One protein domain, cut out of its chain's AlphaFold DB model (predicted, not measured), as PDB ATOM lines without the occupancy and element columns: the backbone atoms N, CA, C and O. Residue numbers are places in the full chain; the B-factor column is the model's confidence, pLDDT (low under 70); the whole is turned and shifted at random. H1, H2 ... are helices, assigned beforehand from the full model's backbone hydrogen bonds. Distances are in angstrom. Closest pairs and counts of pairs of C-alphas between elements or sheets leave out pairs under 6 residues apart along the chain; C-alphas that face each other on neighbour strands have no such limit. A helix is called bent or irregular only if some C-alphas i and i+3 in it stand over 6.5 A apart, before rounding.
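What this domain is: This is residues 43 to 60 and 74 to 249 of the 249 residues of an uncharacterized protein of Chloroflexales bacterium ZM16-3 (UniProt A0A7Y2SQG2). H7a, the first arm of the bent helix H7, lies in the core of an all-helix body and joins H3, H4 and H6 in an up-and-down bundle, each helix running against the one before it, while the second arm, H7b, turns off toward one end of the body. H8 crosses H7a and H6 on one side, with H1 beside it, while H2 packs on H3 and H7a. The printed part has 194 residues with eight named helices, H1 to H8 in chain order, and no named strand. It is compact, with a radius of gyration of the C-alphas of 16.2 A, and spans 53 by 35 by 31 A.

Where its parts are: Find C-alpha 192 at (-8.990, 27.292, -0.417), where H7, residues 192 to 217, begins; by its hydrogen bonds one helix, it is bent, with C-alphas 205 and 208 6.7 A apart, into H7a, to 205, and H7b, from 208. H8, residues 223 to 248, runs 37.6 A to (15.740, 31.938, -3.065); it is only just irregular, with C-alphas 228 and 231 6.6 A apart. H6 is residues 165 to 184, H4 132 to 150, H5 155 to 158 and H1 43 to 60. H3, residues 107 to 123, is irregular, with C-alphas 114 and 117 7.5 A apart. H2, residues 74 to 92, also one helix by its hydrogen bonds, is bent, with C-alphas 82 and 85 6.6 A apart, into H2a, to 82, and H2b, from 85.

How they stand to each other: Start at the hub, H7. H7a touches H3, with residues 111 to 118 of H3 alone; their closest C-alphas, Leu 114 and Gly 197, are 4.2 A apart. H4 touches H6 at a shallow tilt of 20 degrees, opposite ways, with closest C-alphas Gly 142 and Gly 174 3.8 A apart. H7b and H8 form a hairpin, closest at C-alphas Leu 210 and Ala 234, 5.2 A. H5 touches residues 146 to 150 of H4 alone, closest at C-alphas Leu 158 and Ala 150, 5.4 A. Every O i to N i+4 pair is within hydrogen-bond range in H1, H2b, H4, H6, H7a and H7b, against 4 of 5 in H2a, 11 of 13 in H3 and 17 of 22 in H8; H5 is too short for such a pair.

The domain as a whole: The farthest C-alphas, Arg 74 and Asp 219, are 54.3 A apart. Residues 61 to 73 are not printed, and C-alphas 60 and 74 stand 29.1 A apart across this cut. The link from H2 to H3 is long, 14 residues. Low confidence, pLDDT under 70, covers 50 residues, among them 43 to 60 and 95 to 104.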
ATOM      1  N   GLY A  43      -7.112  16.443 -17.789       53.50
ATOM      2  CA  GLY A  43      -6.395  17.648 -17.370       53.50
ATOM      3  C   GLY A  43      -6.996  18.339 -16.141       53.50
ATOM      4  O   GLY A  43      -6.248  18.844 -15.312       53.50
ATOM      5  N   GLY A  44      -8.323  18.324 -15.977       57.59
ATOM      6  CA  GLY A  44      -8.992  18.973 -14.848       57.59
ATOM      7  C   GLY A  44      -8.890  18.171 -13.545       57.59
ATOM      8  O   GLY A  44      -8.515  18.722 -12.510       57.59
ATOM      9  N   MET A  45      -9.091  16.848 -13.602       62.94
ATOM     10  CA  MET A  45      -8.820  15.968 -12.454       62.94
ATOM     11  C   MET A  45      -7.340  15.977 -12.064       62.94
ATOM     12  O   MET A  45      -7.021  15.966 -10.875       62.94
ATOM     13  N   PHE A  46      -6.434  16.041 -13.044       61.25
ATOM     14  CA  PHE A  46      -5.003  16.158 -12.781       61.25
ATOM     15  C   PHE A  46      -4.660  17.504 -12.143       61.25
ATOM     16  O   PHE A  46      -3.902  17.536 -11.179       61.25
ATOM     17  N   ALA A  47      -5.261  18.606 -12.606       56.97
ATOM     18  CA  ALA A  47      -5.107  19.917 -11.982       56.97
ATOM     19  C   ALA A  47      -5.600  19.910 -10.527       56.97
ATOM     20  O   ALA A  47      -4.894  20.405  -9.654       56.97
ATOM     21  N   LEU A  48      -6.750  19.290 -10.233       62.47
ATOM     22  CA  LEU A  48      -7.273  19.144  -8.868       62.47
ATOM     23  C   LEU A  48      -6.378  18.259  -7.986       62.47
ATOM     24  O   LEU A  48      -6.056  18.632  -6.857       62.47
ATOM     25  N   GLY A  49      -5.945  17.103  -8.498       65.31
ATOM     26  CA  GLY A  49      -5.032  16.197  -7.799       65.31
ATOM     27  C   GLY A  49      -3.672  16.840  -7.530       65.31
ATOM     28  O   GLY A  49      -3.120  16.696  -6.440       65.31
ATOM     29  N   LEU A  50      -3.162  17.623  -8.480       61.19
ATOM     30  CA  LEU A  50      -1.929  18.376  -8.316       61.19
ATOM     31  C   LEU A  50      -2.115  19.560  -7.368       61.19
ATOM     32  O   LEU A  50      -1.234  19.793  -6.559       61.19
ATOM     33  N   ALA A  51      -3.252  20.259  -7.382       59.28
ATOM     34  CA  ALA A  51      -3.564  21.284  -6.384       59.28
ATOM     35  C   ALA A  51      -3.547  20.705  -4.972       59.28
ATOM     36  O   ALA A  51      -3.000  21.308  -4.052       59.28
ATOM     37  N   TRP A  52      -4.111  19.508  -4.812       63.94
ATOM     38  CA  TRP A  52      -4.081  18.777  -3.556       63.94
ATOM     39  C   TRP A  52      -2.657  18.365  -3.166       63.94
ATOM     40  O   TRP A  52      -2.256  18.566  -2.019       63.94
ATOM     41  N   LEU A  53      -1.868  17.843  -4.109       65.19
ATOM     42  CA  LEU A  53      -0.486  17.430  -3.866       65.19
ATOM     43  C   LEU A  53       0.423  18.624  -3.555       65.19
ATOM     44  O   LEU A  53       1.201  18.557  -2.612       65.19
ATOM     45  N   LEU A  54       0.283  19.725  -4.294       61.69
ATOM     46  CA  LEU A  54       0.993  20.985  -4.092       61.69
ATOM     47  C   LEU A  54       0.623  21.570  -2.727       61.69
ATOM     48  O   LEU A  54       1.507  21.884  -1.938       61.69
ATOM     49  N   ALA A  55      -0.669  21.592  -2.382       57.94
ATOM     50  CA  ALA A  55      -1.130  21.996  -1.058       57.94
ATOM     51  C   ALA A  55      -0.538  21.111   0.049       57.94
ATOM     52  O   ALA A  55      -0.138  21.619   1.094       57.94
ATOM     53  N   ARG A  56      -0.448  19.795  -0.164       62.69
ATOM     54  CA  ARG A  56       0.131  18.858   0.808       62.69
ATOM     55  C   ARG A  56       1.643  19.034   0.943       62.69
ATOM     56  O   ARG A  56       2.147  19.072   2.060       62.69
ATOM     57  N   TRP A  57       2.347  19.199  -0.172       65.44
ATOM     58  CA  TRP A  57       3.786  19.443  -0.226       65.44
ATOM     59  C   TRP A  57       4.162  20.778   0.426       65.44
ATOM     60  O   TRP A  57       5.101  20.852   1.215       65.44
ATOM     61  N   MET A  58       3.365  21.818   0.193       56.22
ATOM     62  CA  MET A  58       3.555  23.137   0.790       56.22
ATOM     63  C   MET A  58       3.229  23.160   2.293       56.22
ATOM     64  O   MET A  58       3.940  23.805   3.062       56.22
ATOM     65  N   VAL A  59       2.226  22.393   2.746       58.81
ATOM     66  CA  VAL A  59       1.945  22.179   4.183       58.81
ATOM     67  C   VAL A  59       3.095  21.446   4.884       58.81
ATOM     68  O   VAL A  59       3.352  21.707   6.056       58.81
ATOM     69  N   MET A  60       3.811  20.561   4.187       58.78
ATOM     70  CA  MET A  60       4.995  19.887   4.732       58.78
ATOM     71  C   MET A  60       6.219  20.818   4.841       58.78
ATOM     72  O   MET A  60       7.090  20.564   5.669       58.78
ATOM     73  N   ARG A  74     -20.556  33.814   8.407       48.75
ATOM     74  CA  ARG A  74     -19.886  34.807   7.547       48.75
ATOM     75  C   ARG A  74     -18.852  34.148   6.635       48.75
ATOM     76  O   ARG A  74     -18.565  34.673   5.567       48.75
ATOM     77  N   GLU A  75     -18.344  32.979   7.035       50.91
ATOM     78  CA  GLU A  75     -17.425  32.176   6.230       50.91
ATOM     79  C   GLU A  75     -18.043  31.794   4.888       50.91
ATOM     80  O   GLU A  75     -17.415  32.033   3.871       50.91
ATOM     81  N   ARG A  76     -19.277  31.277   4.841       51.97
ATOM     82  CA  ARG A  76     -19.819  30.646   3.623       51.97
ATOM     83  C   ARG A  76     -19.984  31.598   2.428       51.97
ATOM     84  O   ARG A  76     -19.675  31.212   1.305       51.97
ATOM     85  N   GLU A  77     -20.439  32.830   2.655       57.88
ATOM     86  CA  GLU A  77     -20.605  33.833   1.588       57.88
ATOM     87  C   GLU A  77     -19.265  34.414   1.126       57.88
ATOM     88  O   GLU A  77     -19.033  34.562  -0.074       57.88
ATOM     89  N   VAL A  78     -18.351  34.681   2.065       61.12
ATOM     90  CA  VAL A  78     -16.998  35.172   1.758       61.12
ATOM     91  C   VAL A  78     -16.208  34.108   0.989       61.12
ATOM     92  O   VAL A  78     -15.600  34.405  -0.033       61.12
ATOM     93  N   VAL A  79     -16.326  32.848   1.408       66.12
ATOM     94  CA  VAL A  79     -15.789  31.645   0.753       66.12
ATOM     95  C   VAL A  79     -16.228  31.574  -0.712       66.12
ATOM     96  O   VAL A  79     -15.376  31.425  -1.584       66.12
ATOM     97  N   ILE A  80     -17.523  31.728  -1.009       73.88
ATOM     98  CA  ILE A  80     -18.025  31.651  -2.392       73.88
ATOM     99  C   ILE A  80     -17.527  32.830  -3.237       73.88
ATOM    100  O   ILE A  80     -17.023  32.607  -4.337       73.88
ATOM    101  N   ILE A  81     -17.635  34.067  -2.741       80.62
ATOM    102  CA  ILE A  81     -17.246  35.270  -3.500       80.62
ATOM    103  C   ILE A  81     -15.742  35.293  -3.779       80.62
ATOM    104  O   ILE A  81     -15.317  35.776  -4.829       80.62
ATOM    105  N   ASP A  82     -14.931  34.771  -2.865       80.94
ATOM    106  CA  ASP A  82     -13.483  34.789  -3.028       80.94
ATOM    107  C   ASP A  82     -13.001  33.672  -3.948       80.94
ATOM    108  O   ASP A  82     -11.992  33.834  -4.625       80.94
ATOM    109  N   ALA A  83     -13.720  32.560  -4.034       78.75
ATOM    110  CA  ALA A  83     -13.272  31.437  -4.836       78.75
ATOM    111  C   ALA A  83     -13.949  31.256  -6.185       78.75
ATOM    112  O   ALA A  83     -13.388  30.584  -7.051       78.75
ATOM    113  N   LEU A  84     -15.134  31.831  -6.382       82.56
ATOM    114  CA  LEU A  84     -15.779  31.805  -7.687       82.56
ATOM    115  C   LEU A  84     -14.856  32.397  -8.774       82.56
ATOM    116  O   LEU A  84     -14.735  31.763  -9.821       82.56
ATOM    117  N   PRO A  85     -14.128  33.511  -8.540       85.38
ATOM    118  CA  PRO A  85     -13.206  34.062  -9.532       85.38
ATOM    119  C   PRO A  85     -12.049  33.128  -9.925       85.38
ATOM    120  O   PRO A  85     -11.919  32.854 -11.119       85.38
ATOM    121  N   PRO A  86     -11.241  32.565  -9.002       82.69
ATOM    122  CA  PRO A  86     -10.181  31.643  -9.399       82.69
ATOM    123  C   PRO A  86     -10.723  30.342 -10.007       82.69
ATOM    124  O   PRO A  86     -10.100  29.811 -10.923       82.69
ATOM    125  N   LEU A  87     -11.894  29.849  -9.576       81.00
ATOM    126  CA  LEU A  87     -12.560  28.715 -10.233       81.00
ATOM    127  C   LEU A  87     -12.941  29.037 -11.677       81.00
ATOM    128  O   LEU A  87     -12.723  28.214 -12.562       81.00
ATOM    129  N   LEU A  88     -13.486  30.229 -11.918       80.31
ATOM    130  CA  LEU A  88     -13.863  30.682 -13.251       80.31
ATOM    131  C   LEU A  88     -12.629  30.814 -14.148       80.31
ATOM    132  O   LEU A  88     -12.644  30.321 -15.271       80.31
ATOM    133  N   ALA A  89     -11.535  31.380 -13.633       84.06
ATOM    134  CA  ALA A  89     -10.267  31.429 -14.355       84.06
ATOM    135  C   ALA A  89      -9.775  30.016 -14.713       84.06
ATOM    136  O   ALA A  89      -9.511  29.751 -15.880       84.06
ATOM    137  N   LEU A  90      -9.720  29.098 -13.740       78.94
ATOM    138  CA  LEU A  90      -9.304  27.705 -13.946       78.94
ATOM    139  C   LEU A  90     -10.176  26.971 -14.976       78.94
ATOM    140  O   LEU A  90      -9.655  26.216 -15.792       78.94
ATOM    141  N   ALA A  91     -11.488  27.205 -14.963       75.75
ATOM    142  CA  ALA A  91     -12.429  26.598 -15.901       75.75
ATOM    143  C   ALA A  91     -12.234  27.089 -17.347       75.75
ATOM    144  O   ALA A  91     -12.514  26.349 -18.292       75.75
ATOM    145  N   LEU A  92     -11.724  28.313 -17.516       76.00
ATOM    146  CA  LEU A  92     -11.440  28.936 -18.811       76.00
ATOM    147  C   LEU A  92      -9.998  28.721 -19.297       76.00
ATOM    148  O   LEU A  92      -9.662  29.135 -20.410       76.00
ATOM    149  N   LEU A  93      -9.135  28.083 -18.497       75.81
ATOM    150  CA  LEU A  93      -7.756  27.823 -18.900       75.81
ATOM    151  C   LEU A  93      -7.695  26.879 -20.109       75.81
ATOM    152  O   LEU A  93      -8.480  25.926 -20.214       75.81
ATOM    153  N   PRO A  94      -6.720  27.084 -21.012       70.75
ATOM    154  CA  PRO A  94      -6.431  26.107 -22.043       70.75
ATOM    155  C   PRO A  94      -5.904  24.839 -21.362       70.75
ATOM    156  O   PRO A  94      -4.780  24.794 -20.863       70.75
ATOM    157  N   LEU A  95      -6.752  23.815 -21.320       65.06
ATOM    158  CA  LEU A  95      -6.428  22.471 -20.856       65.06
ATOM    159  C   LEU A  95      -6.229  21.591 -22.098       65.06
ATOM    160  O   LEU A  95      -7.222  21.128 -22.653       65.06
ATOM    161  N   PRO A  96      -5.005  21.331 -22.575       58.44
ATOM    162  CA  PRO A  96      -4.772  20.211 -23.485       58.44
ATOM    163  C   PRO A  96      -5.021  18.920 -22.686       58.44
ATOM    164  O   PRO A  96      -4.480  18.814 -21.582       58.44
ATOM    165  N   PRO A  97      -5.861  17.962 -23.135       53.72
ATOM    166  CA  PRO A  97      -6.371  17.701 -24.491       53.72
ATOM    167  C   PRO A  97      -7.835  18.128 -24.761       53.72
ATOM    168  O   PRO A  97      -8.490  17.593 -25.657       53.72
ATOM    169  N   ALA A  98      -8.408  19.046 -23.984       53.94
ATOM    170  CA  ALA A  98      -9.799  19.454 -24.148       53.94
ATOM    171  C   ALA A  98     -10.014  20.257 -25.447       53.94
ATOM    172  O   ALA A  98      -9.247  21.169 -25.758       53.94
ATOM    173  N   ARG A  99     -11.084  19.933 -26.200       50.88
ATOM    174  CA  ARG A  99     -11.493  20.638 -27.440       50.88
ATOM    175  C   ARG A  99     -11.432  22.156 -27.258       50.88
ATOM    176  O   ARG A  99     -11.773  22.626 -26.179       50.88
ATOM    177  N   GLY A 100     -11.060  22.928 -28.278       54.28
ATOM    178  CA  GLY A 100     -11.043  24.396 -28.184       54.28
ATOM    179  C   GLY A 100     -12.349  24.934 -27.586       54.28
ATOM    180  O   GLY A 100     -13.432  24.589 -28.056       54.28
ATOM    181  N   PHE A 101     -12.253  25.682 -26.488       58.53
ATOM    182  CA  PHE A 101     -13.401  26.368 -25.906       58.53
ATOM    183  C   PHE A 101     -13.513  27.731 -26.602       58.53
ATOM    184  O   PHE A 101     -12.496  28.421 -26.686       58.53
ATOM    185  N   PRO A 102     -14.685  28.112 -27.143       58.28
ATOM    186  CA  PRO A 102     -14.823  29.345 -27.921       58.28
ATOM    187  C   PRO A 102     -14.575  30.608 -27.085       58.28
ATOM    188  O   PRO A 102     -14.208  31.642 -27.632       58.28
ATOM    189  N   TYR A 103     -14.707  30.508 -25.760       61.75
ATOM    190  CA  TYR A 103     -14.451  31.600 -24.828       61.75
ATOM    191  C   TYR A 103     -13.060  31.434 -24.199       61.75
ATOM    192  O   TYR A 103     -12.900  30.810 -23.153       61.75
ATOM    193  N   GLY A 104     -12.027  31.944 -24.869       66.88
ATOM    194  CA  GLY A 104     -10.683  32.035 -24.294       66.88
ATOM    195  C   GLY A 104     -10.587  33.191 -23.299       66.88
ATOM    196  O   GLY A 104     -11.167  34.248 -23.529       66.88
ATOM    197  N   ILE A 105      -9.846  33.005 -22.208       82.56
ATOM    198  CA  ILE A 105      -9.504  34.092 -21.284       82.56
ATOM    199  C   ILE A 105      -8.144  34.698 -21.661       82.56
ATOM    200  O   ILE A 105      -7.216  33.982 -22.054       82.56
ATOM    201  N   ASP A 106      -8.026  36.021 -21.564       87.88
ATOM    202  CA  ASP A 106      -6.745  36.709 -21.691       87.88
ATOM    203  C   ASP A 106      -5.957  36.692 -20.369       87.88
ATOM    204  O   ASP A 106      -6.483  36.441 -19.284       87.88
ATOM    205  N   LEU A 107      -4.655  36.938 -20.462       86.94
ATOM    206  CA  LEU A 107      -3.741  36.897 -19.330       86.94
ATOM    207  C   LEU A 107      -4.063  37.942 -18.251       86.94
ATOM    208  O   LEU A 107      -3.824  37.689 -17.071       86.94
ATOM    209  N   VAL A 108      -4.608  39.099 -18.631       87.50
ATOM    210  CA  VAL A 108      -4.937  40.193 -17.707       87.50
ATOM    211  C   VAL A 108      -6.180  39.834 -16.894       87.50
ATOM    212  O   VAL A 108      -6.172  39.943 -15.668       87.50
ATOM    213  N   ALA A 109      -7.218  39.331 -17.556       86.06
ATOM    214  CA  ALA A 109      -8.419  38.797 -16.938       86.06
ATOM    215  C   ALA A 109      -8.083  37.600 -16.040       86.06
ATOM    216  O   ALA A 109      -8.557  37.531 -14.906       86.06
ATOM    217  N   ALA A 110      -7.206  36.695 -16.488       88.25
ATOM    218  CA  ALA A 110      -6.736  35.585 -15.666       88.25
ATOM    219  C   ALA A 110      -5.998  36.079 -14.412       88.25
ATOM    220  O   ALA A 110      -6.308  35.633 -13.310       88.25
ATOM    221  N   LEU A 111      -5.084  37.044 -14.545       90.50
ATOM    222  CA  LEU A 111      -4.383  37.664 -13.417       90.50
ATOM    223  C   LEU A 111      -5.360  38.309 -12.420       90.50
ATOM    224  O   LEU A 111      -5.199  38.137 -11.212       90.50
ATOM    225  N   ALA A 112      -6.384  39.012 -12.908       88.56
ATOM    226  CA  ALA A 112      -7.389  39.654 -12.065       88.56
ATOM    227  C   ALA A 112      -8.242  38.632 -11.295       88.56
ATOM    228  O   ALA A 112      -8.421  38.766 -10.084       88.56
ATOM    229  N   LEU A 113      -8.731  37.590 -11.974       89.50
ATOM    230  CA  LEU A 113      -9.560  36.547 -11.364       89.50
ATOM    231  C   LEU A 113      -8.779  35.694 -10.360       89.50
ATOM    232  O   LEU A 113      -9.281  35.401  -9.277       89.50
ATOM    233  N   LEU A 114      -7.543  35.317 -10.693       89.06
ATOM    234  CA  LEU A 114      -6.677  34.524  -9.818       89.06
ATOM    235  C   LEU A 114      -6.158  35.345  -8.630       89.06
ATOM    236  O   LEU A 114      -6.040  34.826  -7.519       89.06
ATOM    237  N   GLY A 115      -5.901  36.637  -8.846       86.69
ATOM    238  CA  GLY A 115      -5.477  37.583  -7.816       86.69
ATOM    239  C   GLY A 115      -6.608  38.095  -6.919       86.69
ATOM    240  O   GLY A 115      -6.326  38.690  -5.876       86.69
ATOM    241  N   TRP A 116      -7.872  37.855  -7.278       88.12
ATOM    242  CA  TRP A 116      -9.052  38.397  -6.600       88.12
ATOM    243  C   TRP A 116      -9.086  38.193  -5.075       88.12
ATOM    244  O   TRP A 116      -9.268  39.190  -4.365       88.12
ATOM    245  N   PRO A 117      -8.852  36.980  -4.522       83.38
ATOM    246  CA  PRO A 117      -8.907  36.769  -3.073       83.38
ATOM    247  C   PRO A 117      -7.908  37.655  -2.318       83.38
ATOM    248  O   PRO A 117      -8.172  38.132  -1.214       83.38
ATOM    249  N   ARG A 118      -6.732  37.885  -2.917       81.88
ATOM    250  CA  ARG A 118      -5.692  38.730  -2.331       81.88
ATOM    251  C   ARG A 118      -6.051  40.206  -2.448       81.88
ATOM    252  O   ARG A 118      -5.935  40.921  -1.458       81.88
ATOM    253  N   LEU A 119      -6.523  40.653  -3.609       83.25
ATOM    254  CA  LEU A 119      -6.945  42.041  -3.814       83.25
ATOM    255  C   LEU A 119      -8.079  42.433  -2.860       83.25
ATOM    256  O   LEU A 119      -8.028  43.504  -2.259       83.25
ATOM    257  N   ARG A 120      -9.055  41.544  -2.643       83.12
ATOM    258  CA  ARG A 120     -10.117  41.762  -1.653       83.12
ATOM    259  C   ARG A 120      -9.593  41.843  -0.229       83.12
ATOM    260  O   ARG A 120     -10.020  42.724   0.510       83.12
ATOM    261  N   ALA A 121      -8.672  40.961   0.155       77.38
ATOM    262  CA  ALA A 121      -8.059  41.025   1.477       77.38
ATOM    263  C   ALA A 121      -7.309  42.353   1.682       77.38
ATOM    264  O   ALA A 121      -7.424  42.967   2.746       77.38
ATOM    265  N   LEU A 122      -6.575  42.829   0.672       77.06
ATOM    266  CA  LEU A 122      -5.883  44.123   0.714       77.06
ATOM    267  C   LEU A 122      -6.874  45.287   0.838       77.06
ATOM    268  O   LEU A 122      -6.697  46.146   1.697       77.06
ATOM    269  N   ALA A 123      -7.946  45.279   0.039       79.25
ATOM    270  CA  ALA A 123      -9.009  46.283   0.096       79.25
ATOM    271  C   ALA A 123      -9.751  46.289   1.446       79.25
ATOM    272  O   ALA A 123     -10.200  47.336   1.900       79.25
ATOM    273  N   ALA A 124      -9.839  45.135   2.114       78.00
ATOM    274  CA  ALA A 124     -10.393  45.001   3.459       78.00
ATOM    275  C   ALA A 124      -9.437  45.472   4.578       78.00
ATOM    276  O   ALA A 124      -9.764  45.331   5.754       78.00
ATOM    277  N   GLY A 125      -8.268  46.027   4.236       67.50
ATOM    278  CA  GLY A 125      -7.354  46.651   5.194       67.50
ATOM    279  C   GLY A 125      -6.318  45.711   5.812       67.50
ATOM    280  O   GLY A 125      -5.697  46.083   6.801       67.50
ATOM    281  N   SER A 126      -6.074  44.525   5.236       64.88
ATOM    282  CA  SER A 126      -5.070  43.569   5.755       64.88
ATOM    283  C   SER A 126      -3.602  44.028   5.650       64.88
ATOM    284  O   SER A 126      -2.706  43.309   6.084       64.88
ATOM    285  N   GLY A 127      -3.353  45.240   5.140       63.06
ATOM    286  CA  GLY A 127      -2.019  45.807   4.966       63.06
ATOM    287  C   GLY A 127      -1.265  45.202   3.778       63.06
ATOM    288  O   GLY A 127      -1.360  44.015   3.476       63.06
ATOM    289  N   LEU A 128      -0.496  46.031   3.071       63.41
ATOM    290  CA  LEU A 128       0.404  45.575   2.011       63.41
ATOM    291  C   LEU A 128       1.684  45.027   2.647       63.41
ATOM    292  O   LEU A 128       2.520  45.794   3.121       63.41
ATOM    293  N   ALA A 129       1.863  43.706   2.637       67.25
ATOM    294  CA  ALA A 129       3.178  43.137   2.909       67.25
ATOM    295  C   ALA A 129       4.177  43.635   1.846       67.25
ATOM    296  O   ALA A 129       3.854  43.692   0.655       67.25
ATOM    297  N   SER A 130       5.396  43.982   2.263       63.84
ATOM    298  CA  SER A 130       6.429  44.612   1.421       63.84
ATOM    299  C   SER A 130       6.785  43.816   0.153       63.84
ATOM    300  O   SER A 130       7.218  44.398  -0.840       63.84
ATOM    301  N   GLY A 131       6.550  42.500   0.145       68.38
ATOM    302  CA  GLY A 131       6.780  41.616  -1.004       68.38
ATOM    303  C   GLY A 131       5.667  41.584  -2.062       68.38
ATOM    304  O   GLY A 131       5.903  41.094  -3.168       68.38
ATOM    305  N   VAL A 132       4.478  42.127  -1.777       80.12
ATOM    306  CA  VAL A 132       3.299  41.993  -2.654       80.12
ATOM    307  C   VAL A 132       3.434  42.821  -3.930       80.12
ATOM    308  O   VAL A 132       3.222  42.305  -5.027       80.12
ATOM    309  N   LEU A 133       3.821  44.092  -3.808       84.88
ATOM    310  CA  LEU A 133       3.951  44.994  -4.957       84.88
ATOM    311  C   LEU A 133       5.040  44.526  -5.942       84.88
ATOM    312  O   LEU A 133       4.747  44.415  -7.134       84.88
ATOM    313  N   PRO A 134       6.257  44.162  -5.479       88.06
ATOM    314  CA  PRO A 134       7.274  43.588  -6.357       88.06
ATOM    315  C   PRO A 134       6.824  42.277  -7.012       88.06
ATOM    316  O   PRO A 134       7.142  42.032  -8.172       88.06
ATOM    317  N   GLY A 135       6.070  41.441  -6.291       88.25
ATOM    318  CA  GLY A 135       5.530  40.192  -6.823       88.25
ATOM    319  C   GLY A 135       4.560  40.413  -7.987       88.25
ATOM    320  O   GLY A 135       4.729  39.810  -9.046       88.25
ATOM    321  N   TYR A 136       3.603  41.336  -7.843       90.00
ATOM    322  CA  TYR A 136       2.712  41.718  -8.948       90.00
ATOM    323  C   TYR A 136       3.460  42.404 -10.097       90.00
ATOM    324  O   TYR A 136       3.130  42.160 -11.253       90.00
ATOM    325  N   GLY A 137       4.493  43.202  -9.809       91.62
ATOM    326  CA  GLY A 137       5.355  43.789 -10.839       91.62
ATOM    327  C   GLY A 137       6.040  42.727 -11.705       91.62
ATOM    328  O   GLY A 137       6.028  42.830 -12.930       91.62
ATOM    329  N   LEU A 138       6.565  41.664 -11.086       93.88
ATOM    330  CA  LEU A 138       7.150  40.527 -11.806       93.88
ATOM    331  C   LEU A 138       6.105  39.743 -12.607       93.88
ATOM    332  O   LEU A 138       6.393  39.360 -13.737       93.88
ATOM    333  N   LEU A 139       4.894  39.539 -12.070       92.94
ATOM    334  CA  LEU A 139       3.802  38.911 -12.825       92.94
ATOM    335  C   LEU A 139       3.414  39.737 -14.057       92.94
ATOM    336  O   LEU A 139       3.259  39.181 -15.139       92.94
ATOM    337  N   LEU A 140       3.287  41.059 -13.918       94.62
ATOM    338  CA  LEU A 140       2.940  41.950 -15.026       94.62
ATOM    339  C   LEU A 140       4.034  41.975 -16.095       94.62
ATOM    340  O   LEU A 140       3.734  41.832 -17.278       94.62
ATOM    341  N   LEU A 141       5.300  42.099 -15.689       96.25
ATOM    342  CA  LEU A 141       6.427  42.084 -16.620       96.25
ATOM    343  C   LEU A 141       6.574  40.715 -17.296       96.25
ATOM    344  O   LEU A 141       6.711  40.644 -18.514       96.25
ATOM    345  N   GLY A 142       6.476  39.627 -16.530       95.56
ATOM    346  CA  GLY A 142       6.494  38.267 -17.063       95.56
ATOM    347  C   GLY A 142       5.358  38.038 -18.051       95.56
ATOM    348  O   GLY A 142       5.571  37.498 -19.133       95.56
ATOM    349  N   GLY A 143       4.167  38.538 -17.727       93.50
ATOM    350  CA  GLY A 143       3.010  38.464 -18.602       93.50
ATOM    351  C   GLY A 143       3.148  39.268 -19.891       93.50
ATOM    352  O   GLY A 143       2.800  38.767 -20.958       93.50
ATOM    353  N   ALA A 144       3.716  40.471 -19.821       95.12
ATOM    354  CA  ALA A 144       4.002  41.283 -21.000       95.12
ATOM    355  C   ALA A 144       5.021  40.603 -21.928       95.12
ATOM    356  O   ALA A 144       4.811  40.561 -23.139       95.12
ATOM    357  N   LEU A 145       6.086  40.016 -21.370       96.00
ATOM    358  CA  LEU A 145       7.090  39.269 -22.136       96.00
ATOM    359  C   LEU A 145       6.495  38.015 -22.783       96.00
ATOM    360  O   LEU A 145       6.711  37.783 -23.971       96.00
ATOM    361  N   MET A 146       5.691  37.248 -22.040       95.25
ATOM    362  CA  MET A 146       4.967  36.096 -22.584       95.25
ATOM    363  C   MET A 146       4.046  36.506 -23.734       95.25
ATOM    364  O   MET A 146       4.081  35.889 -24.796       95.25
ATOM    365  N   GLY A 147       3.267  37.576 -23.550       92.88
ATOM    366  CA  GLY A 147       2.374  38.093 -24.582       92.88
ATOM    367  C   GLY A 147       3.121  38.574 -25.827       92.88
ATOM    368  O   GLY A 147       2.696  38.287 -26.944       92.88
ATOM    369  N   ALA A 148       4.262  39.245 -25.653       93.88
ATOM    370  CA  ALA A 148       5.122  39.658 -26.760       93.88
ATOM    371  C   ALA A 148       5.708  38.451 -27.511       93.88
ATOM    372  O   ALA A 148       5.685  38.426 -28.740       93.88
ATOM    373  N   GLY A 149       6.180  37.430 -26.788       91.50
ATOM    374  CA  GLY A 149       6.741  36.214 -27.377       91.50
ATOM    375  C   GLY A 149       5.712  35.356 -28.116       91.50
ATOM    376  O   GLY A 149       6.028  34.787 -29.155       91.50
ATOM    377  N   ALA A 150       4.475  35.303 -27.615       89.00
ATOM    378  CA  ALA A 150       3.372  34.539 -28.200       89.00
ATOM    379  C   ALA A 150       2.557  35.310 -29.261       89.00
ATOM    380  O   ALA A 150       1.621  34.754 -29.840       89.00
ATOM    381  N   GLY A 151       2.852  36.596 -29.488       88.69
ATOM    382  CA  GLY A 151       2.087  37.447 -30.405       88.69
ATOM    383  C   GLY A 151       0.668  37.779 -29.917       88.69
ATOM    384  O   GLY A 151      -0.247  37.950 -30.724       88.69
ATOM    385  N   GLY A 152       0.444  37.823 -28.602       89.00
ATOM    386  CA  GLY A 152      -0.824  38.207 -27.980       89.00
ATOM    387  C   GLY A 152      -0.962  37.722 -26.535       89.00
ATOM    388  O   GLY A 152      -0.281  36.797 -26.108       89.00
ATOM    389  N   VAL A 153      -1.878  38.339 -25.783       88.69
ATOM    390  CA  VAL A 153      -2.108  38.050 -24.350       88.69
ATOM    391  C   VAL A 153      -3.142  36.949 -24.094       88.69
ATOM    392  O   VAL A 153      -3.397  36.598 -22.949       88.69
ATOM    393  N   GLU A 154      -3.756  36.395 -25.137       88.62
ATOM    394  CA  GLU A 154      -4.665  35.252 -25.012       88.62
ATOM    395  C   GLU A 154      -3.916  34.035 -24.450       88.62
ATOM    396  O   GLU A 154      -2.892  33.623 -25.002       88.62
ATOM    397  N   LEU A 155      -4.443  33.394 -23.400       84.88
ATOM    398  CA  LEU A 155      -3.767  32.237 -22.796       84.88
ATOM    399  C   LEU A 155      -3.590  31.070 -23.775       84.88
ATOM    400  O   LEU A 155      -2.618  30.323 -23.690       84.88
ATOM    401  N   SER A 156      -4.501  30.923 -24.737       83.69
ATOM    402  CA  SER A 156      -4.404  29.913 -25.794       83.69
ATOM    403  C   SER A 156      -3.183  30.109 -26.701       83.69
ATOM    404  O   SER A 156      -2.674  29.125 -27.237       83.69
ATOM    405  N   ARG A 157      -2.692  31.348 -26.861       85.62
ATOM    406  CA  ARG A 157      -1.476  31.659 -27.629       85.62
ATOM    407  C   ARG A 157      -0.213  31.350 -26.840       85.62
ATOM    408  O   ARG A 157       0.746  30.871 -27.429       85.62
ATOM    409  N   LEU A 158      -0.235  31.530 -25.518       85.81
ATOM    410  CA  LEU A 158       0.916  31.230 -24.653       85.81
ATOM    411  C   LEU A 158       1.312  29.745 -24.667       85.81
ATOM    412  O   LEU A 158       2.458  29.411 -24.388       85.81
ATOM    413  N   GLY A 159       0.364  28.856 -24.982       84.62
ATOM    414  CA  GLY A 159       0.612  27.423 -25.149       84.62
ATOM    415  C   GLY A 159       1.072  27.010 -26.553       84.62
ATOM    416  O   GLY A 159       1.221  25.813 -26.798       84.62
ATOM    417  N   ARG A 160       1.256  27.951 -27.491       84.75
ATOM    418  CA  ARG A 160       1.723  27.668 -28.856       84.75
ATOM    419  C   ARG A 160       3.212  27.956 -28.994       84.75
ATOM    420  O   ARG A 160       3.738  28.881 -28.384       84.75
ATOM    421  N   ALA A 161       3.868  27.157 -29.827       86.56
ATOM    422  CA  ALA A 161       5.260  27.355 -30.193       86.56
ATOM    423  C   ALA A 161       5.413  28.640 -31.029       86.56
ATOM    424  O   ALA A 161       4.749  28.747 -32.061       86.56
ATOM    425  N   PRO A 162       6.249  29.609 -30.615       90.12
ATOM    426  CA  PRO A 162       6.588  30.749 -31.454       90.12
ATOM    427  C   PRO A 162       7.516  30.352 -32.611       90.12
ATOM    428  O   PRO A 162       8.353  29.456 -32.485       90.12
ATOM    429  N   ASP A 163       7.416  31.090 -33.718       89.81
ATOM    430  CA  ASP A 163       8.184  30.829 -34.948       89.81
ATOM    431  C   ASP A 163       9.627  31.361 -34.895       89.81
ATOM    432  O   ASP A 163      10.455  31.036 -35.744       89.81
ATOM    433  N   THR A 164       9.947  32.209 -33.911       93.88
ATOM    434  CA  THR A 164      11.241  32.903 -33.826       93.88
ATOM    435  C   THR A 164      11.976  32.596 -32.526       93.88
ATOM    436  O   THR A 164      11.371  32.418 -31.469       93.88
ATOM    437  N   ALA A 165      13.313  32.603 -32.581       94.06
ATOM    438  CA  ALA A 165      14.160  32.423 -31.399       94.06
ATOM    439  C   ALA A 165      13.943  33.530 -30.350       94.06
ATOM    440  O   ALA A 165      13.910  33.251 -29.153       94.06
ATOM    441  N   LEU A 166      13.741  34.776 -30.797       95.88
ATOM    442  CA  LEU A 166      13.382  35.882 -29.908       95.88
ATOM    443  C   LEU A 166      12.025  35.634 -29.238       95.88
ATOM    444  O   LEU A 166      11.902  35.834 -28.032       95.88
ATOM    445  N   GLY A 167      11.032  35.145 -29.988       94.81
ATOM    446  CA  GLY A 167       9.732  34.758 -29.442       94.81
ATOM    447  C   GLY A 167       9.856  33.705 -28.340       94.81
ATOM    448  O   GLY A 167       9.285  33.876 -27.265       94.81
ATOM    449  N   TRP A 168      10.685  32.677 -28.549       94.88
ATOM    450  CA  TRP A 168      11.000  31.675 -27.522       94.88
ATOM    451  C   TRP A 168      11.666  32.271 -26.284       94.88
ATOM    452  O   TRP A 168      11.262  31.956 -25.164       94.88
ATOM    453  N   ALA A 169      12.664  33.139 -26.467       96.19
ATOM    454  CA  ALA A 169      13.364  33.783 -25.360       96.19
ATOM    455  C   ALA A 169      12.413  34.640 -24.509       96.19
ATOM    456  O   ALA A 169      12.441  34.561 -23.281       96.19
ATOM    457  N   LEU A 170      11.533  35.411 -25.155       96.38
ATOM    458  CA  LEU A 170      10.521  36.230 -24.486       96.38
ATOM    459  C   LEU A 170       9.467  35.370 -23.778       96.38
ATOM    460  O   LEU A 170       9.131  35.646 -22.628       96.38
ATOM    461  N   LEU A 171       8.988  34.306 -24.427       94.44
ATOM    462  CA  LEU A 171       7.977  33.408 -23.870       94.44
ATOM    463  C   LEU A 171       8.498  32.669 -22.629       94.44
ATOM    464  O   LEU A 171       7.865  32.703 -21.573       94.44
ATOM    465  N   LEU A 172       9.673  32.041 -22.725       95.69
ATOM    466  CA  LEU A 172      10.276  31.297 -21.615       95.69
ATOM    467  C   LEU A 172      10.795  32.228 -20.515       95.69
ATOM    468  O   LEU A 172      10.573  31.958 -19.335       95.69
ATOM    469  N   GLY A 173      11.437  33.340 -20.884       95.69
ATOM    470  CA  GLY A 173      11.892  34.355 -19.934       95.69
ATOM    471  C   GLY A 173      10.727  34.974 -19.163       95.69
ATOM    472  O   GLY A 173      10.788  35.091 -17.939       95.69
ATOM    473  N   GLY A 174       9.628  35.283 -19.856       95.81
ATOM    474  CA  GLY A 174       8.393  35.765 -19.247       95.81
ATOM    475  C   GLY A 174       7.749  34.741 -18.310       95.81
ATOM    476  O   GLY A 174       7.357  35.096 -17.200       95.81
ATOM    477  N   GLY A 175       7.717  33.463 -18.704       94.62
ATOM    478  CA  GLY A 175       7.252  32.362 -17.851       94.62
ATOM    479  C   GLY A 175       8.095  32.191 -16.584       94.62
ATOM    480  O   GLY A 175       7.553  32.040 -15.490       94.62
ATOM    481  N   GLY A 176       9.421  32.295 -16.700       94.69
ATOM    482  CA  GLY A 176      10.327  32.285 -15.550       94.69
ATOM    483  C   GLY A 176      10.070  33.454 -14.596       94.69
ATOM    484  O   GLY A 176       9.972  33.260 -13.383       94.69
ATOM    485  N   LEU A 177       9.884  34.661 -15.139       95.31
ATOM    486  CA  LEU A 177       9.578  35.852 -14.348       95.31
ATOM    487  C   LEU A 177       8.211  35.757 -13.657       95.31
ATOM    488  O   LEU A 177       8.065  36.178 -12.510       95.31
ATOM    489  N   TRP A 178       7.231  35.151 -14.329       94.94
ATOM    490  CA  TRP A 178       5.914  34.868 -13.771       94.94
ATOM    491  C   TRP A 178       6.004  33.932 -12.562       94.94
ATOM    492  O   TRP A 178       5.479  34.252 -11.497       94.94
ATOM    493  N   LEU A 179       6.727  32.815 -12.677       92.06
ATOM    494  CA  LEU A 179       6.931  31.887 -11.557       92.06
ATOM    495  C   LEU A 179       7.705  32.540 -10.399       92.06
ATOM    496  O   LEU A 179       7.378  32.310  -9.235       92.06
ATOM    497  N   ALA A 180       8.675  33.410 -10.691       91.62
ATOM    498  CA  ALA A 180       9.378  34.185  -9.667       91.62
ATOM    499  C   ALA A 180       8.452  35.195  -8.957       91.62
ATOM    500  O   ALA A 180       8.497  35.332  -7.732       91.62
ATOM    501  N   GLY A 181       7.578  35.878  -9.704       90.31
ATOM    502  CA  GLY A 181       6.542  36.750  -9.149       90.31
ATOM    503  C   GLY A 181       5.555  35.984  -8.274       90.31
ATOM    504  O   GLY A 181       5.245  36.418  -7.164       90.31
ATOM    505  N   GLN A 182       5.135  34.802  -8.727       89.00
ATOM    506  CA  GLN A 182       4.283  33.895  -7.966       89.00
ATOM    507  C   GLN A 182       4.946  33.450  -6.659       89.00
ATOM    508  O   GLN A 182       4.278  33.459  -5.632       89.00
ATOM    509  N   ALA A 183       6.239  33.109  -6.667       85.75
ATOM    510  CA  ALA A 183       6.970  32.722  -5.460       85.75
ATOM    511  C   ALA A 183       6.948  33.829  -4.393       85.75
ATOM    512  O   ALA A 183       6.668  33.566  -3.228       85.75
ATOM    513  N   ARG A 184       7.145  35.090  -4.793       85.12
ATOM    514  CA  ARG A 184       7.062  36.246  -3.875       85.12
ATOM    515  C   ARG A 184       5.656  36.506  -3.354       85.12
ATOM    516  O   ARG A 184       5.469  37.006  -2.249       85.12
ATOM    517  N   LEU A 185       4.673  36.188  -4.182       81.50
ATOM    518  CA  LEU A 185       3.261  36.233  -3.855       81.50
ATOM    519  C   LEU A 185       2.793  34.958  -3.154       81.50
ATOM    520  O   LEU A 185       1.603  34.813  -2.911       81.50
ATOM    521  N   TYR A 186       3.665  34.018  -2.822       77.12
ATOM    522  CA  TYR A 186       3.259  32.817  -2.123       77.12
ATOM    523  C   TYR A 186       3.239  33.090  -0.617       77.12
ATOM    524  O   TYR A 186       4.281  33.167   0.035       77.12
ATOM    525  N   ASP A 187       2.051  33.252  -0.036       67.38
ATOM    526  CA  ASP A 187       1.921  33.489   1.408       67.38
ATOM    527  C   ASP A 187       1.782  32.177   2.201       67.38
ATOM    528  O   ASP A 187       2.114  32.134   3.388       67.38
ATOM    529  N   GLY A 188       1.444  31.065   1.539       58.78
ATOM    530  CA  GLY A 188       1.232  29.764   2.181       58.78
ATOM    531  C   GLY A 188      -0.062  29.696   2.992       58.78
ATOM    532  O   GLY A 188      -0.188  28.845   3.878       58.78
ATOM    533  N   ASP A 189      -1.010  30.594   2.722       60.94
ATOM    534  CA  ASP A 189      -2.303  30.632   3.393       60.94
ATOM    535  C   ASP A 189      -3.140  29.367   3.086       60.94
ATOM    536  O   ASP A 189      -3.066  28.740   2.024       60.94
ATOM    537  N   ARG A 190      -3.945  28.937   4.061       58.72
ATOM    538  CA  ARG A 190      -4.784  27.731   3.979       58.72
ATOM    539  C   ARG A 190      -6.156  27.994   3.360       58.72
ATOM    540  O   ARG A 190      -6.886  27.030   3.125       58.72
ATOM    541  N   GLY A 191      -6.495  29.250   3.068       69.38
ATOM    542  CA  GLY A 191      -7.720  29.614   2.358       69.38
ATOM    543  C   GLY A 191      -7.802  28.930   0.992       69.38
ATOM    544  O   GLY A 191      -6.991  29.179   0.103       69.38
ATOM    545  N   TRP A 192      -8.798  28.067   0.811       70.94
ATOM    546  CA  TRP A 192      -8.990  27.292  -0.417       70.94
ATOM    547  C   TRP A 192      -9.067  28.175  -1.681       70.94
ATOM    548  O   TRP A 192      -8.497  27.815  -2.705       70.94
ATOM    549  N   ALA A 193      -9.677  29.364  -1.588       77.25
ATOM    550  CA  ALA A 193      -9.742  30.348  -2.669       77.25
ATOM    551  C   ALA A 193      -8.348  30.820  -3.119       77.25
ATOM    552  O   ALA A 193      -8.069  30.893  -4.314       77.25
ATOM    553  N   ARG A 194      -7.445  31.086  -2.163       78.12
ATOM    554  CA  ARG A 194      -6.055  31.472  -2.450       78.12
ATOM    555  C   ARG A 194      -5.282  30.328  -3.090       78.12
ATOM    556  O   ARG A 194      -4.608  30.556  -4.083       78.12
ATOM    557  N   ARG A 195      -5.465  29.096  -2.606       76.38
ATOM    558  CA  ARG A 195      -4.852  27.899  -3.209       76.38
ATOM    559  C   ARG A 195      -5.299  27.670  -4.648       76.38
ATOM    560  O   ARG A 195      -4.497  27.262  -5.480       76.38
ATOM    561  N   LEU A 196      -6.567  27.937  -4.956       79.19
ATOM    562  CA  LEU A 196      -7.060  27.884  -6.333       79.19
ATOM    563  C   LEU A 196      -6.435  28.983  -7.198       79.19
ATOM    564  O   LEU A 196      -6.033  28.705  -8.325       79.19
ATOM    565  N   GLY A 197      -6.295  30.197  -6.660       84.00
ATOM    566  CA  GLY A 197      -5.557  31.280  -7.313       84.00
ATOM    567  C   GLY A 197      -4.104  30.892  -7.607       84.00
ATOM    568  O   GLY A 197      -3.634  31.036  -8.733       84.00
ATOM    569  N   GLU A 198      -3.403  30.324  -6.625       84.69
ATOM    570  CA  GLU A 198      -2.029  29.826  -6.761       84.69
ATOM    571  C   GLU A 198      -1.921  28.705  -7.796       84.69
ATOM    572  O   GLU A 198      -1.013  28.719  -8.626       84.69
ATOM    573  N   LEU A 199      -2.857  27.757  -7.801       82.81
ATOM    574  CA  LEU A 199      -2.902  26.707  -8.815       82.81
ATOM    575  C   LEU A 199      -3.068  27.299 -10.216       82.81
ATOM    576  O   LEU A 199      -2.367  26.893 -11.141       82.81
ATOM    577  N   GLY A 200      -3.977  28.259 -10.381       86.06
ATOM    578  CA  GLY A 200      -4.185  28.901 -11.672       86.06
ATOM    579  C   GLY A 200      -2.967  29.703 -12.116       86.06
ATOM    580  O   GLY A 200      -2.587  29.623 -13.280       86.06
ATOM    581  N   HIS A 201      -2.282  30.394 -11.201       89.94
ATOM    582  CA  HIS A 201      -1.020  31.070 -11.511       89.94
ATOM    583  C   HIS A 201       0.067  30.085 -11.936       89.94
ATOM    584  O   HIS A 201       0.770  30.355 -12.911       89.94
ATOM    585  N   LEU A 202       0.163  28.943 -11.250       88.31
ATOM    586  CA  LEU A 202       1.097  27.885 -11.610       88.31
ATOM    587  C   LEU A 202       0.785  27.368 -13.016       88.31
ATOM    588  O   LEU A 202       1.692  27.262 -13.831       88.31
ATOM    589  N   TRP A 203      -0.489  27.114 -13.328       86.44
ATOM    590  CA  TRP A 203      -0.902  26.672 -14.658       86.44
ATOM    591  C   TRP A 203      -0.610  27.707 -15.747       86.44
ATOM    592  O   TRP A 203      -0.152  27.357 -16.824       86.44
ATOM    593  N   VAL A 204      -0.816  29.000 -15.493       89.75
ATOM    594  CA  VAL A 204      -0.417  30.035 -16.460       89.75
ATOM    595  C   VAL A 204       1.096  29.985 -16.709       89.75
ATOM    596  O   VAL A 204       1.528  30.018 -17.860       89.75
ATOM    597  N   GLY A 205       1.894  29.820 -15.651       88.44
ATOM    598  CA  GLY A 205       3.346  29.664 -15.751       88.44
ATOM    599  C   GLY A 205       3.802  28.380 -16.455       88.44
ATOM    600  O   GLY A 205       4.944  28.314 -16.906       88.44
ATOM    601  N   THR A 206       2.939  27.367 -16.598       88.56
ATOM    602  CA  THR A 206       3.280  26.123 -17.308       88.56
ATOM    603  C   THR A 206       3.084  26.221 -18.809       88.56
ATOM    604  O   THR A 206       3.702  25.437 -19.527       88.56
ATOM    605  N   LEU A 207       2.279  27.166 -19.307       89.25
ATOM    606  CA  LEU A 207       1.973  27.282 -20.738       89.25
ATOM    607  C   LEU A 207       3.236  27.441 -21.610       89.25
ATOM    608  O   LEU A 207       3.361  26.681 -22.571       89.25
ATOM    609  N   PRO A 208       4.224  28.290 -21.250       90.62
ATOM    610  CA  PRO A 208       5.503  28.368 -21.965       90.62
ATOM    611  C   PRO A 208       6.282  27.047 -21.992       90.62
ATOM    612  O   PRO A 208       6.854  26.668 -23.014       90.62
ATOM    613  N   ILE A 209       6.300  26.326 -20.866       89.69
ATOM    614  CA  ILE A 209       7.006  25.043 -20.733       89.69
ATOM    615  C   ILE A 209       6.316  23.987 -21.590       89.69
ATOM    616  O   ILE A 209       6.971  23.212 -22.283       89.69
ATOM    617  N   LEU A 210       4.988  23.971 -21.564       88.06
ATOM    618  CA  LEU A 210       4.185  23.074 -22.368       88.06
ATOM    619  C   LEU A 210       4.397  23.331 -23.862       88.06
ATOM    620  O   LEU A 210       4.561  22.369 -24.607       88.06
ATOM    621  N   ALA A 211       4.447  24.596 -24.288       88.56
ATOM    622  CA  ALA A 211       4.765  24.960 -25.665       88.56
ATOM    623  C   ALA A 211       6.137  24.403 -26.077       88.56
ATOM    624  O   ALA A 211       6.250  23.764 -27.123       88.56
ATOM    625  N   ALA A 212       7.165  24.579 -25.238       89.56
ATOM    626  CA  ALA A 212       8.516  24.077 -25.499       89.56
ATOM    627  C   ALA A 212       8.573  22.544 -25.576       89.56
ATOM    628  O   ALA A 212       9.176  21.983 -26.491       89.56
ATOM    629  N   LEU A 213       7.909  21.860 -24.641       88.12
ATOM    630  CA  LEU A 213       7.823  20.402 -24.632       88.12
ATOM    631  C   LEU A 213       7.077  19.877 -25.862       88.12
ATOM    632  O   LEU A 213       7.540  18.926 -26.481       88.12
ATOM    633  N   ALA A 214       5.962  20.503 -26.243       85.62
ATOM    634  CA  ALA A 214       5.200  20.132 -27.431       85.62
ATOM    635  C   ALA A 214       6.012  20.331 -28.717       85.62
ATOM    636  O   ALA A 214       6.033  19.435 -29.556       85.62
ATOM    637  N   ALA A 215       6.736  21.447 -28.840       86.62
ATOM    638  CA  ALA A 215       7.614  21.708 -29.979       86.62
ATOM    639  C   ALA A 215       8.741  20.668 -30.094       86.62
ATOM    640  O   ALA A 215       9.012  20.171 -31.182       86.62
ATOM    641  N   GLY A 216       9.366  20.284 -28.976       84.62
ATOM    642  CA  GLY A 216      10.435  19.275 -28.968       84.62
ATOM    643  C   GLY A 216       9.952  17.824 -29.107       84.62
ATOM    644  O   GLY A 216      10.740  16.940 -29.450       84.62
ATOM    645  N   ALA A 217       8.675  17.565 -28.819       82.56
ATOM    646  CA  ALA A 217       8.054  16.243 -28.859       82.56
ATOM    647  C   ALA A 217       7.290  15.952 -30.160       82.56
ATOM    648  O   ALA A 217       6.937  14.791 -30.379       82.56
ATOM    649  N   ALA A 218       7.037  16.969 -30.995       72.19
ATOM    650  CA  ALA A 218       6.162  16.898 -32.168       72.19
ATOM    651  C   ALA A 218       6.481  15.718 -33.103       72.19
ATOM    652  O   ALA A 218       5.564  15.034 -33.553       72.19
ATOM    653  N   ASP A 219       7.766  15.416 -33.299       75.69
ATOM    654  CA  ASP A 219       8.218  14.359 -34.215       75.69
ATOM    655  C   ASP A 219       8.449  12.995 -33.537       75.69
ATOM    656  O   ASP A 219       8.807  12.019 -34.193       75.69
ATOM    657  N   ARG A 220       8.301  12.911 -32.207       79.69
ATOM    658  CA  ARG A 220       8.726  11.741 -31.407       79.69
ATOM    659  C   ARG A 220       7.592  11.041 -30.671       79.69
ATOM    660  O   ARG A 220       7.754   9.887 -30.278       79.69
ATOM    661  N   LEU A 221       6.468  11.719 -30.451       75.81
ATOM    662  CA  LEU A 221       5.346  11.203 -29.670       75.81
ATOM    663  C   LEU A 221       4.085  11.094 -30.536       75.81
ATOM    664  O   LEU A 221       3.678  12.082 -31.145       75.81
ATOM    665  N   PRO A 222       3.404   9.931 -30.548       77.38
ATOM    666  CA  PRO A 222       2.081   9.826 -31.146       77.38
ATOM    667  C   PRO A 222       1.142  10.870 -30.528       77.38
ATOM    668  O   PRO A 222       1.113  11.045 -29.306       77.38
ATOM    669  N   THR A 223       0.339  11.541 -31.355       68.25
ATOM    670  CA  THR A 223      -0.548  12.652 -30.950       68.25
ATOM    671  C   THR A 223      -1.470  12.299 -29.780       68.25
ATOM    672  O   THR A 223      -1.714  13.129 -28.903       68.25
ATOM    673  N   GLY A 224      -1.917  11.041 -29.714       67.56
ATOM    674  CA  GLY A 224      -2.713  10.517 -28.606       67.56
ATOM    675  C   GLY A 224      -1.974  10.474 -27.265       67.56
ATOM    676  O   GLY A 224      -2.607  10.663 -26.241       67.56
ATOM    677  N   TRP A 225      -0.654  10.284 -27.243       72.12
ATOM    678  CA  TRP A 225       0.147  10.211 -26.012       72.12
ATOM    679  C   TRP A 225       0.640  11.581 -25.550       72.12
ATOM    680  O   TRP A 225       0.704  11.847 -24.347       72.12
ATOM    681  N   ALA A 226       0.943  12.476 -26.491       71.62
ATOM    682  CA  ALA A 226       1.398  13.833 -26.199       71.62
ATOM    683  C   ALA A 226       0.384  14.605 -25.332       71.62
ATOM    684  O   ALA A 226       0.756  15.246 -24.349       71.62
ATOM    685  N   GLY A 227      -0.912  14.466 -25.629       69.69
ATOM    686  CA  GLY A 227      -1.983  15.126 -24.874       69.69
ATOM    687  C   GLY A 227      -2.120  14.674 -23.415       69.69
ATOM    688  O   GLY A 227      -2.652  15.425 -22.603       69.69
ATOM    689  N   TRP A 228      -1.629  13.481 -23.067       70.50
ATOM    690  CA  TRP A 228      -1.714  12.931 -21.708       70.50
ATOM    691  C   TRP A 228      -0.424  13.089 -20.909       70.50
ATOM    692  O   TRP A 228      -0.470  13.131 -19.684       70.50
ATOM    693  N   THR A 229       0.721  13.172 -21.583       77.19
ATOM    694  CA  THR A 229       2.046  13.133 -20.943       77.19
ATOM    695  C   THR A 229       2.690  14.507 -20.807       77.19
ATOM    696  O   THR A 229       3.336  14.784 -19.798       77.19
ATOM    697  N   LEU A 230       2.487  15.404 -21.776       81.56
ATOM    698  CA  LEU A 230       3.131  16.717 -21.766       81.56
ATOM    699  C   LEU A 230       2.545  17.675 -20.716       81.56
ATOM    700  O   LEU A 230       3.340  18.299 -20.010       81.56
ATOM    701  N   PRO A 231       1.210  17.783 -20.531       80.00
ATOM    702  CA  PRO A 231       0.645  18.638 -19.485       80.00
ATOM    703  C   PRO A 231       1.136  18.316 -18.062       80.00
ATOM    704  O   PRO A 231       1.585  19.242 -17.382       80.00
ATOM    705  N   PRO A 232       1.124  17.049 -17.588       77.31
ATOM    706  CA  PRO A 232       1.611  16.747 -16.247       77.31
ATOM    707  C   PRO A 232       3.122  16.968 -16.115       77.31
ATOM    708  O   PRO A 232       3.575  17.435 -15.071       77.31
ATOM    709  N   LEU A 233       3.905  16.710 -17.167       82.56
ATOM    710  CA  LEU A 233       5.342  16.981 -17.158       82.56
ATOM    711  C   LEU A 233       5.641  18.485 -17.056       82.56
ATOM    712  O   LEU A 233       6.453  18.891 -16.226       82.56
ATOM    713  N   ALA A 234       4.955  19.315 -17.849       85.31
ATOM    714  CA  ALA A 234       5.090  20.772 -17.803       85.31
ATOM    715  C   ALA A 234       4.747  21.324 -16.414       85.31
ATOM    716  O   ALA A 234       5.467  22.165 -15.877       85.31
ATOM    717  N   LEU A 235       3.680  20.799 -15.809       81.75
ATOM    718  CA  LEU A 235       3.280  21.099 -14.437       81.75
ATOM    719  C   LEU A 235       4.343  20.742 -13.406       81.75
ATOM    720  O   LEU A 235       4.649  21.572 -12.553       81.75
ATOM    721  N   ILE A 236       4.914  19.538 -13.476       82.69
ATOM    722  CA  ILE A 236       5.986  19.115 -12.567       82.69
ATOM    723  C   ILE A 236       7.186  20.054 -12.702       82.69
ATOM    724  O   ILE A 236       7.703  20.530 -11.694       82.69
ATOM    725  N   MET A 237       7.598  20.374 -13.930       87.00
ATOM    726  CA  MET A 237       8.713  21.292 -14.176       87.00
ATOM    727  C   MET A 237       8.441  22.693 -13.617       87.00
ATOM    728  O   MET A 237       9.302  23.256 -12.942       87.00
ATOM    729  N   ALA A 238       7.242  23.239 -13.828       86.06
ATOM    730  CA  ALA A 238       6.865  24.533 -13.268       86.06
ATOM    731  C   ALA A 238       6.801  24.507 -11.738       86.06
ATOM    732  O   ALA A 238       7.254  25.447 -11.095       86.06
ATOM    733  N   ALA A 239       6.276  23.432 -11.144       82.50
ATOM    734  CA  ALA A 239       6.213  23.272  -9.695       82.50
ATOM    735  C   ALA A 239       7.615  23.177  -9.078       82.50
ATOM    736  O   ALA A 239       7.863  23.766  -8.028       82.50
ATOM    737  N   LEU A 240       8.551  22.491  -9.743       84.25
ATOM    738  CA  LEU A 240       9.959  22.453  -9.346       84.25
ATOM    739  C   LEU A 240      10.617  23.831  -9.470       84.25
ATOM    740  O   LEU A 240      11.300  24.254  -8.540       84.25
ATOM    741  N   ALA A 241      10.382  24.549 -10.569       85.19
ATOM    742  CA  ALA A 241      10.899  25.903 -10.768       85.19
ATOM    743  C   ALA A 241      10.339  26.888  -9.728       85.19
ATOM    744  O   ALA A 241      11.099  27.644  -9.126       85.19
ATOM    745  N   LEU A 242       9.035  26.824  -9.447       83.06
ATOM    746  CA  LEU A 242       8.392  27.581  -8.374       83.06
ATOM    747  C   LEU A 242       8.993  27.209  -7.014       83.06
ATOM    748  O   LEU A 242       9.347  28.085  -6.235       83.06
ATOM    749  N   GLY A 243       9.167  25.915  -6.744       79.50
ATOM    750  CA  GLY A 243       9.804  25.403  -5.533       79.50
ATOM    751  C   GLY A 243      11.244  25.880  -5.347       79.50
ATOM    752  O   GLY A 243      11.653  26.153  -4.221       79.50
ATOM    753  N   ALA A 244      12.007  26.003  -6.433       81.12
ATOM    754  CA  ALA A 244      13.346  26.579  -6.418       81.12
ATOM    755  C   ALA A 244      13.296  28.090  -6.155       81.12
ATOM    756  O   ALA A 244      14.010  28.571  -5.282       81.12
ATOM    757  N   ALA A 245      12.409  28.821  -6.835       83.69
ATOM    758  CA  ALA A 245      12.223  30.256  -6.627       83.69
ATOM    759  C   ALA A 245      11.828  30.579  -5.175       83.69
ATOM    760  O   ALA A 245      12.410  31.480  -4.581       83.69
ATOM    761  N   LEU A 246      10.935  29.783  -4.579       80.38
ATOM    762  CA  LEU A 246      10.517  29.890  -3.174       80.38
ATOM    763  C   LEU A 246      11.659  29.715  -2.163       80.38
ATOM    764  O   LEU A 246      11.533  30.158  -1.028       80.38
ATOM    765  N   ARG A 247      12.747  29.030  -2.534       77.75
ATOM    766  CA  ARG A 247      13.920  28.843  -1.663       77.75
ATOM    767  C   ARG A 247      14.913  30.001  -1.742       77.75
ATOM    768  O   ARG A 247      15.789  30.087  -0.889       77.75
ATOM    769  N   VAL A 248      14.817  30.827  -2.783       78.00
ATOM    770  CA  VAL A 248      15.740  31.938  -3.065       78.00
ATOM    771  C   VAL A 248      15.106  33.295  -2.727       78.00
ATOM    772  O   VAL A 248      15.828  34.263  -2.499       78.00
ATOM    773  N   SER A 249      13.771  33.371  -2.706       66.19
ATOM    774  CA  SER A 249      12.976  34.539  -2.298       66.19
ATOM    775  C   SER A 249      12.879  34.695  -0.787       66.19
ATOM    776  O   SER A 249      12.962  35.857  -0.336       66.19
TER     777      SER A 249